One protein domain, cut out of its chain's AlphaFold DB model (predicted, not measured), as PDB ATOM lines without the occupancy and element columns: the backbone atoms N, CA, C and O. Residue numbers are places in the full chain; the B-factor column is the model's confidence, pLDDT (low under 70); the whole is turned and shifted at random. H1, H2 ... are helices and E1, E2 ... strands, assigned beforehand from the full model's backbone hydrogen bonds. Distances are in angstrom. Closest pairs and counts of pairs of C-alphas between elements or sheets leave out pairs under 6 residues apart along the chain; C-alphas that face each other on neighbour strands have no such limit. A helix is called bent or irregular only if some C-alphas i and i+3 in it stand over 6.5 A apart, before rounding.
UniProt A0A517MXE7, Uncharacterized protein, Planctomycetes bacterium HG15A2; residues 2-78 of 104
ATOM      1  N   ALA A   2      51.062 -30.096  32.521       60.25
ATOM      2  CA  ALA A   2      51.772 -30.311  31.252       60.25
ATOM      3  C   ALA A   2      52.653 -31.577  31.235       60.25
ATOM      4  O   ALA A   2      52.593 -32.360  30.296       60.25
ATOM      5  N   ASN A   3      53.372 -31.857  32.328       69.12
ATOM      6  CA  ASN A   3      54.292 -32.997  32.406       69.12
ATOM      7  C   ASN A   3      53.612 -34.369  32.189       69.12
ATOM      8  O   ASN A   3      54.178 -35.257  31.560       69.12
ATOM      9  N   ARG A   4      52.375 -34.562  32.669       71.06
ATOM     10  CA  ARG A   4      51.660 -35.845  32.520       71.06
ATOM     11  C   ARG A   4      51.129 -36.035  31.100       71.06
ATOM     12  O   ARG A   4      51.198 -37.142  30.571       71.06
ATOM     13  N   LEU A   5      50.647 -34.955  30.488       70.50
ATOM     14  CA  LEU A   5      50.220 -34.923  29.092       70.50
ATOM     15  C   LEU A   5      51.406 -35.225  28.168       70.50
ATOM     16  O   LEU A   5      51.340 -36.164  27.379       70.50
ATOM     17  N   MET A   6      52.515 -34.501  28.353       72.56
ATOM     18  CA  MET A   6      53.743 -34.693  27.583       72.56
ATOM     19  C   MET A   6      54.279 -36.111  27.752       72.56
ATOM     20  O   MET A   6      54.451 -36.787  26.755       72.56
ATOM     21  N   LYS A   7      54.431 -36.637  28.974       76.31
ATOM     22  CA  LYS A   7      54.894 -38.025  29.179       76.31
ATOM     23  C   LYS A   7      53.989 -39.074  28.528       76.31
ATOM     24  O   LYS A   7      54.476 -40.083  28.027       76.31
ATOM     25  N   THR A   8      52.675 -38.852  28.532       72.69
ATOM     26  CA  THR A   8      51.708 -39.806  27.969       72.69
ATOM     27  C   THR A   8      51.705 -39.788  26.440       72.69
ATOM     28  O   THR A   8      51.540 -40.837  25.815       72.69
ATOM     29  N   LEU A   9      51.885 -38.606  25.846       72.12
ATOM     30  CA  LEU A   9      51.867 -38.392  24.402       72.12
ATOM     31  C   LEU A   9      53.266 -38.337  23.774       72.12
ATOM     32  O   LEU A   9      53.358 -38.367  22.557       72.12
ATOM     33  N   ALA A  10      54.345 -38.348  24.564       77.38
ATOM     34  CA  ALA A  10      55.733 -38.273  24.096       77.38
ATOM     35  C   ALA A  10      56.085 -39.393  23.115       77.38
ATOM     36  O   ALA A  10      56.841 -39.196  22.184       77.38
ATOM     37  N   ARG A  11      55.488 -40.579  23.270       74.12
ATOM     38  CA  ARG A  11      55.698 -41.690  22.324       74.12
ATOM     39  C   ARG A  11      55.031 -41.471  20.962       74.12
ATOM     40  O   ARG A  11      55.238 -42.263  20.051       74.12
ATOM     41  N   PHE A  12      54.192 -40.449  20.856       73.75
ATOM     42  CA  PHE A  12      53.436 -40.079  19.670       73.75
ATOM     43  C   PHE A  12      53.718 -38.634  19.251       73.75
ATOM     44  O   PHE A  12      53.057 -38.161  18.334       73.75
ATOM     45  N   SER A  13      54.666 -37.934  19.891       73.69
ATOM     46  CA  SER A  13      54.948 -36.522  19.609       73.69
ATOM     47  C   SER A  13      55.339 -36.298  18.154       73.69
ATOM     48  O   SER A  13      54.843 -35.360  17.550       73.69
ATOM     49  N   ASP A  14      56.100 -37.213  17.547       78.88
ATOM     50  CA  ASP A  14      56.448 -37.169  16.117       78.88
ATOM     51  C   ASP A  14      55.243 -37.285  15.171       78.88
ATOM     52  O   ASP A  14      55.333 -36.964  13.992       78.88
ATOM     53  N   ARG A  15      54.099 -37.767  15.670       77.44
ATOM     54  CA  ARG A  15      52.855 -37.938  14.902       77.44
ATOM     55  C   ARG A  15      51.740 -36.998  15.354       77.44
ATOM     56  O   ARG A  15      50.618 -37.123  14.872       77.44
ATOM     57  N   ILE A  16      52.015 -36.089  16.285       79.50
ATOM     58  CA  ILE A  16      51.052 -35.127  16.816       79.50
ATOM     59  C   ILE A  16      51.539 -33.729  16.451       79.50
ATOM     60  O   ILE A  16      52.602 -33.301  16.879       79.50
ATOM     61  N   THR A  17      50.735 -32.996  15.689       82.75
ATOM     62  CA  THR A  17      51.045 -31.614  15.304       82.75
ATOM     63  C   THR A  17      50.711 -30.641  16.425       82.75
ATOM     64  O   THR A  17      51.437 -29.677  16.651       82.75
ATOM     65  N   ARG A  18      49.591 -30.865  17.121       81.69
ATOM     66  CA  ARG A  18      49.102 -29.936  18.142       81.69
ATOM     67  C   ARG A  18      48.248 -30.643  19.182       81.69
ATOM     68  O   ARG A  18      47.503 -31.563  18.852       81.69
ATOM     69  N   VAL A  19      48.357 -30.195  20.431       80.62
ATOM     70  CA  VAL A  19      47.472 -30.603  21.524       80.62
ATOM     71  C   VAL A  19      46.929 -29.354  22.198       80.62
ATOM     72  O   VAL A  19      47.698 -28.581  22.761       80.62
ATOM     73  N   ASP A  20      45.615 -29.187  22.172       83.50
ATOM     74  CA  ASP A  20      44.912 -28.113  22.864       83.50
ATOM     75  C   ASP A  20      44.156 -28.695  24.057       83.50
ATOM     76  O   ASP A  20      43.493 -29.730  23.957       83.50
ATOM     77  N   VAL A  21      44.268 -28.033  25.206       81.44
ATOM     78  CA  VAL A  21      43.549 -28.403  26.427       81.44
ATOM     79  C   VAL A  21      42.760 -27.193  26.885       81.44
ATOM     80  O   VAL A  21      43.332 -26.142  27.156       81.44
ATOM     81  N   THR A  22      41.450 -27.353  26.999       81.81
ATOM     82  CA  THR A  22      40.543 -26.309  27.469       81.81
ATOM     83  C   THR A  22      39.852 -26.809  28.720       81.81
ATOM     84  O   THR A  22      39.228 -27.867  28.703       81.81
ATOM     85  N   LEU A  23      39.972 -26.062  29.812       78.62
ATOM     86  CA  LEU A  23      39.183 -26.295  31.013       78.62
ATOM     87  C   LEU A  23      38.058 -25.263  31.028       78.62
ATOM     88  O   LEU A  23      38.323 -24.065  31.014       78.62
ATOM     89  N   THR A  24      36.825 -25.739  31.033       76.44
ATOM     90  CA  THR A  24      35.621 -24.925  31.141       76.44
ATOM     91  C   THR A  24      34.968 -25.252  32.473       76.44
ATOM     92  O   THR A  24      34.712 -26.418  32.773       76.44
ATOM     93  N   ASP A  25      34.744 -24.227  33.282       71.62
ATOM     94  CA  ASP A  25      33.884 -24.331  34.453       71.62
ATOM     95  C   ASP A  25      32.437 -24.199  33.962       71.62
ATOM     96  O   ASP A  25      32.090 -23.187  33.354       71.62
ATOM     97  N   GLU A  26      31.631 -25.251  34.106       68.94
ATOM     98  CA  GLU A  26      30.246 -25.259  33.601       68.94
ATOM     99  C   GLU A  26      29.251 -24.691  34.620       68.94
ATOM    100  O   GLU A  26      28.039 -24.786  34.428       68.94
ATOM    101  N   ASN A  27      29.742 -24.100  35.709       61.97
ATOM    102  CA  ASN A  27      28.888 -23.727  36.814       61.97
ATOM    103  C   ASN A  27      28.045 -22.473  36.521       61.97
ATOM    104  O   ASN A  27      28.549 -21.353  36.432       61.97
ATOM    105  N   GLY A  28      26.731 -22.669  36.402       56.50
ATOM    106  CA  GLY A  28      25.739 -21.600  36.533       56.50
ATOM    107  C   GLY A  28      25.514 -21.212  38.008       56.50
ATOM    108  O   GLY A  28      26.126 -21.798  38.898       56.50
ATOM    109  N   PRO A  29      24.590 -20.281  38.322       53.03
ATOM    110  CA  PRO A  29      24.410 -19.695  39.665       53.03
ATOM    111  C   PRO A  29      23.999 -20.677  40.787       53.03
ATOM    112  O   PRO A  29      23.726 -20.247  41.903       53.03
ATOM    113  N   ARG A  30      23.925 -21.983  40.507       60.28
ATOM    114  CA  ARG A  30      23.464 -23.039  41.417       60.28
ATOM    115  C   ARG A  30      24.574 -23.897  42.039       60.28
ATOM    116  O   ARG A  30      24.252 -24.726  42.879       60.28
ATOM    117  N   GLY A  31      25.851 -23.670  41.719       54.31
ATOM    118  CA  GLY A  31      26.943 -24.137  42.582       54.31
ATOM    119  C   GLY A  31      27.337 -25.621  42.469       54.31
ATOM    120  O   GLY A  31      27.613 -26.241  43.487       54.31
ATOM    121  N   GLY A  32      27.429 -26.190  41.267       57.25
ATOM    122  CA  GLY A  32      28.084 -27.481  41.019       57.25
ATOM    123  C   GLY A  32      29.603 -27.348  40.833       57.25
ATOM    124  O   GLY A  32      30.074 -26.510  40.075       57.25
ATOM    125  N   VAL A  33      30.407 -28.185  41.489       58.75
ATOM    126  CA  VAL A  33      31.889 -28.107  41.429       58.75
ATOM    127  C   VAL A  33      32.478 -28.708  40.140       58.75
ATOM    128  O   VAL A  33      33.686 -28.927  40.019       58.75
ATOM    129  N   ASP A  34      31.629 -29.015  39.169       69.12
ATOM    130  CA  ASP A  34      32.013 -29.785  38.006       69.12
ATOM    131  C   ASP A  34      32.805 -28.968  36.989       69.12
ATOM    132  O   ASP A  34      32.308 -28.035  36.353       69.12
ATOM    133  N   LYS A  35      34.035 -29.411  36.736       76.50
ATOM    134  CA  LYS A  35      34.903 -28.812  35.725       76.50
ATOM    135  C   LYS A  35      34.978 -29.725  34.517       76.50
ATOM    136  O   LYS A  35      35.336 -30.903  34.619       76.50
ATOM    137  N   ARG A  36      34.688 -29.176  33.339       79.50
ATOM    138  CA  ARG A  36      34.827 -29.879  32.063       79.50
ATOM    139  C   ARG A  36      36.207 -29.624  31.480       79.50
ATOM    140  O   ARG A  36      36.552 -28.509  31.114       79.50
ATOM    141  N   CYS A  37      36.992 -30.678  31.316       81.19
ATOM    142  CA  CYS A  37      38.227 -30.643  30.546       81.19
ATOM    143  C   CYS A  37      37.963 -31.174  29.137       81.19
ATOM    144  O   CYS A  37      37.573 -32.330  28.971       81.19
ATOM    145  N   ARG A  38      38.229 -30.361  28.119       82.06
ATOM    146  CA  ARG A  38      38.298 -30.752  26.711       82.06
ATOM    147  C   ARG A  38      39.760 -30.844  26.282       82.06
ATOM    148  O   ARG A  38      40.586 -30.030  26.678       82.06
ATOM    149  N   LEU A  39      40.078 -31.855  25.491       83.19
ATOM    150  CA  LEU A  39      41.408 -32.128  24.969       83.19
ATOM    151  C   LEU A  39      41.275 -32.441  23.480       83.19
ATOM    152  O   LEU A  39      40.655 -33.443  23.128       83.19
ATOM    153  N   SER A  40      41.851 -31.593  22.634       82.62
ATOM    154  CA  SER A  40      41.947 -31.785  21.186       82.62
ATOM    155  C   SER A  40      43.378 -32.155  20.801       82.62
ATOM    156  O   SER A  40      44.332 -31.549  21.275       82.62
ATOM    157  N   VAL A  41      43.540 -33.166  19.954       82.06
ATOM    158  CA  VAL A  41      44.817 -33.632  19.405       82.06
ATOM    159  C   VAL A  41      44.707 -33.618  17.891       82.06
ATOM    160  O   VAL A  41      43.869 -34.314  17.320       82.06
ATOM    161  N   ILE A  42      45.576 -32.863  17.236       83.25
ATOM    162  CA  ILE A  42      45.660 -32.800  15.779       83.25
ATOM    163  C   ILE A  42      46.816 -33.690  15.336       83.25
ATOM    164  O   ILE A  42      47.953 -33.504  15.778       83.25
ATOM    165  N   MET A  43      46.523 -34.662  14.472       80.75
ATOM    166  CA  MET A  43      47.511 -35.584  13.909       80.75
ATOM    167  C   MET A  43      47.472 -35.515  12.373       80.75
ATOM    168  O   MET A  43      46.397 -35.694  11.783       80.75
ATOM    169  N   PRO A  44      48.615 -35.298  11.700       75.62
ATOM    170  CA  PRO A  44      48.663 -35.231  10.249       75.62
ATOM    171  C   PRO A  44      48.365 -36.621   9.668       75.62
ATOM    172  O   PRO A  44      48.928 -37.621  10.101       75.62
ATOM    173  N   GLY A  45      47.424 -36.695   8.721       75.00
ATOM    174  CA  GLY A  45      46.985 -37.951   8.094       75.00
ATOM    175  C   GLY A  45      45.909 -38.745   8.854       75.00
ATOM    176  O   GLY A  45      45.297 -39.639   8.272       75.00
ATOM    177  N   ASN A  46      45.607 -38.407  10.115       71.38
ATOM    178  CA  ASN A  46      44.622 -39.129  10.945       71.38
ATOM    179  C   ASN A  46      43.430 -38.263  11.413       71.38
ATOM    180  O   ASN A  46      42.470 -38.805  11.989       71.38
ATOM    181  N   GLY A  47      43.484 -36.955  11.134       78.81
ATOM    182  CA  GLY A  47      42.461 -35.959  11.455       78.81
ATOM    183  C   GLY A  47      42.597 -35.365  12.860       78.81
ATOM    184  O   GLY A  47      43.557 -35.638  13.586       78.81
ATOM    185  N   GLU A  48      41.614 -34.555  13.245       81.19
ATOM    186  CA  GLU A  48      41.483 -34.048  14.612       81.19
ATOM    187  C   GLU A  48      40.783 -35.080  15.508       81.19
ATOM    188  O   GLU A  48      39.817 -35.742  15.119       81.19
ATOM    189  N   LEU A  49      41.282 -35.214  16.732       79.69
ATOM    190  CA  LEU A  49      40.702 -36.005  17.803       79.69
ATOM    191  C   LEU A  49      40.332 -35.085  18.965       79.69
ATOM    192  O   LEU A  49      41.226 -34.570  19.622       79.69
ATOM    193  N   ALA A  50      39.049 -34.962  19.292       81.88
ATOM    194  CA  ALA A  50      38.597 -34.257  20.489       81.88
ATOM    195  C   ALA A  50      38.056 -35.242  21.538       81.88
ATOM    196  O   ALA A  50      37.329 -36.180  21.214       81.88
ATOM    197  N   THR A  51      38.403 -35.032  22.806       80.31
ATOM    198  CA  THR A  51      37.885 -35.793  23.952       80.31
ATOM    199  C   THR A  51      37.490 -34.830  25.062       80.31
ATOM    200  O   THR A  51      38.160 -33.817  25.254       80.31
ATOM    201  N   SER A  52      36.453 -35.153  25.830       81.00
ATOM    202  CA  SER A  52      36.084 -34.391  27.024       81.00
ATOM    203  C   SER A  52      35.888 -35.289  28.241       81.00
ATOM    204  O   SER A  52      35.562 -36.473  28.126       81.00
ATOM    205  N   ALA A  53      36.094 -34.722  29.423       80.50
ATOM    206  CA  ALA A  53      35.783 -35.339  30.702       80.50
ATOM    207  C   ALA A  53      35.279 -34.272  31.680       80.50
ATOM    208  O   ALA A  53      35.836 -33.179  31.726       80.50
ATOM    209  N   LYS A  54      34.245 -34.612  32.449       79.44
ATOM    210  CA  LYS A  54      33.682 -33.810  33.539       79.44
ATOM    211  C   LYS A  54      34.022 -34.514  34.853       79.44
ATOM    212  O   LYS A  54      33.977 -35.749  34.904       79.44
ATOM    213  N   ASP A  55      34.461 -33.756  35.846       79.31
ATOM    214  CA  ASP A  55      34.735 -34.254  37.195       79.31
ATOM    215  C   ASP A  55      34.731 -33.074  38.176       79.31
ATOM    216  O   ASP A  55      35.126 -31.961  37.814       79.31
ATOM    217  N   GLU A  56      34.347 -33.343  39.418       76.50
ATOM    218  CA  GLU A  56      34.376 -32.389  40.531       76.50
ATOM    219  C   GLU A  56      35.811 -31.913  40.817       76.50
ATOM    220  O   GLU A  56      36.088 -30.752  41.133       76.50
ATOM    221  N   ASN A  57      36.781 -32.818  40.641       76.94
ATOM    222  CA  ASN A  57      38.189 -32.485  40.759       76.94
ATOM    223  C   ASN A  57      38.795 -32.239  39.366       76.94
ATOM    224  O   ASN A  57      38.904 -33.180  38.568       76.94
ATOM    225  N   PRO A  58      39.319 -31.032  39.077       74.25
ATOM    226  CA  PRO A  58      39.893 -30.724  37.769       74.25
ATOM    227  C   PRO A  58      41.017 -31.699  37.396       74.25
ATOM    228  O   PRO A  58      41.121 -32.121  36.246       74.25
ATOM    229  N   TRP A  59      41.820 -32.145  38.366       80.69
ATOM    230  CA  TRP A  59      42.902 -33.101  38.132       80.69
ATOM    231  C   TRP A  59      42.400 -34.476  37.684       80.69
ATOM    232  O   TRP A  59      43.039 -35.113  36.839       80.69
ATOM    233  N   LYS A  60      41.250 -34.926  38.203       80.38
ATOM    234  CA  LYS A  60      40.610 -36.183  37.793       80.38
ATOM    235  C   LYS A  60      39.991 -36.060  36.401       80.38
ATOM    236  O   LYS A  60      40.196 -36.963  35.584       80.38
ATOM    237  N   ALA A  61      39.340 -34.933  36.091       78.25
ATOM    238  CA  ALA A  61      38.830 -34.644  34.748       78.25
ATOM    239  C   ALA A  61      39.961 -34.716  33.711       78.25
ATOM    240  O   ALA A  61      39.848 -35.398  32.690       78.25
ATOM    241  N   ILE A  62      41.105 -34.103  34.016       79.50
ATOM    242  CA  ILE A  62      42.279 -34.110  33.140       79.50
ATOM    243  C   ILE A  62      42.830 -35.523  32.965       79.50
ATOM    244  O   ILE A  62      43.051 -35.950  31.835       79.50
ATOM    245  N   ASP A  63      43.052 -36.282  34.043       82.62
ATOM    246  CA  ASP A  63      43.599 -37.639  33.916       82.62
ATOM    247  C   ASP A  63      42.671 -38.548  33.096       82.62
ATOM    248  O   ASP A  63      43.126 -39.318  32.244       82.62
ATOM    249  N   ARG A  64      41.356 -38.413  33.283       81.31
ATOM    250  CA  ARG A  64      40.352 -39.120  32.481       81.31
ATOM    251  C   ARG A  64      40.410 -38.716  31.007       81.31
ATOM    252  O   ARG A  64      40.415 -39.604  30.151       81.31
ATOM    253  N   ALA A  65      40.504 -37.421  30.703       80.88
ATOM    254  CA  ALA A  65      40.647 -36.922  29.334       80.88
ATOM    255  C   ALA A  65      41.941 -37.436  28.675       80.88
ATOM    256  O   ALA A  65      41.909 -37.990  27.576       80.88
ATOM    257  N   VAL A  66      43.075 -37.373  29.381       82.69
ATOM    258  CA  VAL A  66      44.382 -37.840  28.889       82.69
ATOM    259  C   VAL A  66      44.382 -39.347  28.621       82.69
ATOM    260  O   VAL A  66      44.866 -39.796  27.579       82.69
ATOM    261  N   ARG A  67      43.809 -40.157  29.521       83.62
ATOM    262  CA  ARG A  67      43.694 -41.612  29.320       83.62
ATOM    263  C   ARG A  67      42.824 -41.957  28.111       83.62
ATOM    264  O   ARG A  67      43.184 -42.866  27.359       83.62
ATOM    265  N   ARG A  68      41.706 -41.245  27.912       82.75
ATOM    266  CA  ARG A  68      40.841 -41.412  26.730       82.75
ATOM    267  C   ARG A  68      41.582 -41.039  25.450       82.75
ATOM    268  O   ARG A  68      41.641 -41.863  24.540       82.75
ATOM    269  N   ALA A  69      42.229 -39.874  25.421       80.31
ATOM    270  CA  ALA A  69      43.022 -39.421  24.282       80.31
ATOM    271  C   ALA A  69      44.105 -40.443  23.906       80.31
ATOM    272  O   ALA A  69      44.170 -40.875  22.758       80.31
ATOM    273  N   ARG A  70      44.878 -40.936  24.884       82.75
ATOM    274  CA  ARG A  70      45.903 -41.968  24.660       82.75
ATOM    275  C   ARG A  70      45.329 -43.230  24.018       82.75
ATOM    276  O   ARG A  70      45.923 -43.750  23.077       82.75
ATOM    277  N   ARG A  71      44.203 -43.749  24.524       82.25
ATOM    278  CA  ARG A  71      43.569 -44.955  23.960       82.25
ATOM    279  C   ARG A  71      43.184 -44.737  22.501       82.25
ATOM    280  O   ARG A  71      43.469 -45.595  21.675       82.25
ATOM    281  N   ILE A  72      42.593 -43.589  22.180       79.38
ATOM    282  CA  ILE A  72      42.149 -43.300  20.816       79.38
ATOM    283  C   ILE A  72      43.346 -43.092  19.878       79.38
ATOM    284  O   ILE A  72      43.343 -43.643  18.782       79.38
ATOM    285  N   VAL A  73      44.397 -42.393  20.323       78.56
ATOM    286  CA  VAL A  73      45.656 -42.230  19.572       78.56
ATOM    287  C   VAL A  73      46.293 -43.590  19.274       78.56
ATOM    288  O   VAL A  73      46.603 -43.882  18.124       78.56
ATOM    289  N   VAL A  74      46.413 -44.471  20.274       80.69
ATOM    290  CA  VAL A  74      46.951 -45.830  20.082       80.69
ATOM    291  C   VAL A  74      46.123 -46.614  19.065       80.69
ATOM    292  O   VAL A  74      46.692 -47.260  18.190       80.69
ATOM    293  N   THR A  75      44.793 -46.548  19.148       75.62
ATOM    294  CA  THR A  75      43.902 -47.250  18.214       75.62
ATOM    295  C   THR A  75      44.007 -46.693  16.792       75.62
ATOM    296  O   THR A  75      44.115 -47.470  15.845       75.62
ATOM    297  N   LYS A  76      44.028 -45.363  16.631       72.38
ATOM    298  CA  LYS A  76      44.161 -44.674  15.334       72.38
ATOM    299  C   LYS A  76      45.513 -44.931  14.668       72.38
ATOM    300  O   LYS A  76      45.573 -44.987  13.446       72.38
ATOM    301  N   LEU A  77      46.576 -45.103  15.453       72.81
ATOM    302  CA  LEU A  77      47.920 -45.390  14.947       72.81
ATOM    303  C   LEU A  77      48.170 -46.886  14.682       72.81
ATOM    304  O   LEU A  77      49.073 -47.205  13.915       72.81
ATOM    305  N   LYS A  78      47.397 -47.801  15.293       69.12
ATOM    306  CA  LYS A  78      47.542 -49.264  15.125       69.12
ATOM    307  C   LYS A  78      46.650 -49.897  14.047       69.12
ATOM    308  O   LYS A  78      46.858 -51.068  13.746       69.12
TER     309      LYS A  78
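This is residues 2 to 78 of the 104 residues of an uncharacterized protein of Planctomycetes bacterium HG15A2 (UniProt A0A517MXE7). A sheet of three long antiparallel strands has two helices over one face and its other face bare: H2 packs lengthwise on E2 and E3, with H1 side by side with it. The loop of residues 26 to 34, between E1 and E2, makes one end of the long axis. The printed part has 77 residues with two named helices and three named strands, in the order H1 E1 E2 E3 H2, a mixed class in two layers; the sheet's order is E1 - E2 - E3. It is only just compact, close to loose, with a radius of gyration of the C-alphas of 13.4 A, and only just a rod, spanning 43 by 21 by 18 A.

Look first at E1, residues 18 to 25, E2, residues 35 to 43, and E3, residues 47 to 55: a meander, each strand the antiparallel neighbour of the one before. In the hairpin E1 and E2, N 22 and O 38 are within hydrogen-bond range at 2.8 A; in the hairpin E2 and E3, N 41 and O 49 are at 2.7 A. H2, residues 58 to 78, is on the sheet at a height over the sheet of 6.7 A; its closest C-alphas to E3 are Asp 55 and Ala 61, 4.8 A apart. H1, residues 2 to 15, touches H2 with its residues 5 to 9 alone, at a shallow tilt of 14 degrees, the same way; the closest C-alphas are Leu 5 and Val 66, 6.5 A apart. In H2 every O i to N i+4 pair is within hydrogen-bond range, in H1 6 of 10.

Find C-alpha 18 at (49.102, -29.936, 18.142), where E1 begins its 23.0 A; E2 measures 26.1 A and E3 26.9 A. H2 runs 30.2 A to C-alpha 78 at (47.542, -49.264, 15.125). H1, 18.1 A long, is irregular: C-alphas 11 and 14 are 7.7 A apart.

The two C-alphas farthest apart, Pro 29 and Lys 78, are 44.9 A apart. The printed part has no cut and no long link. The model's pLDDT is under 70 at residues 2 to 3, 26 to 34 and 78.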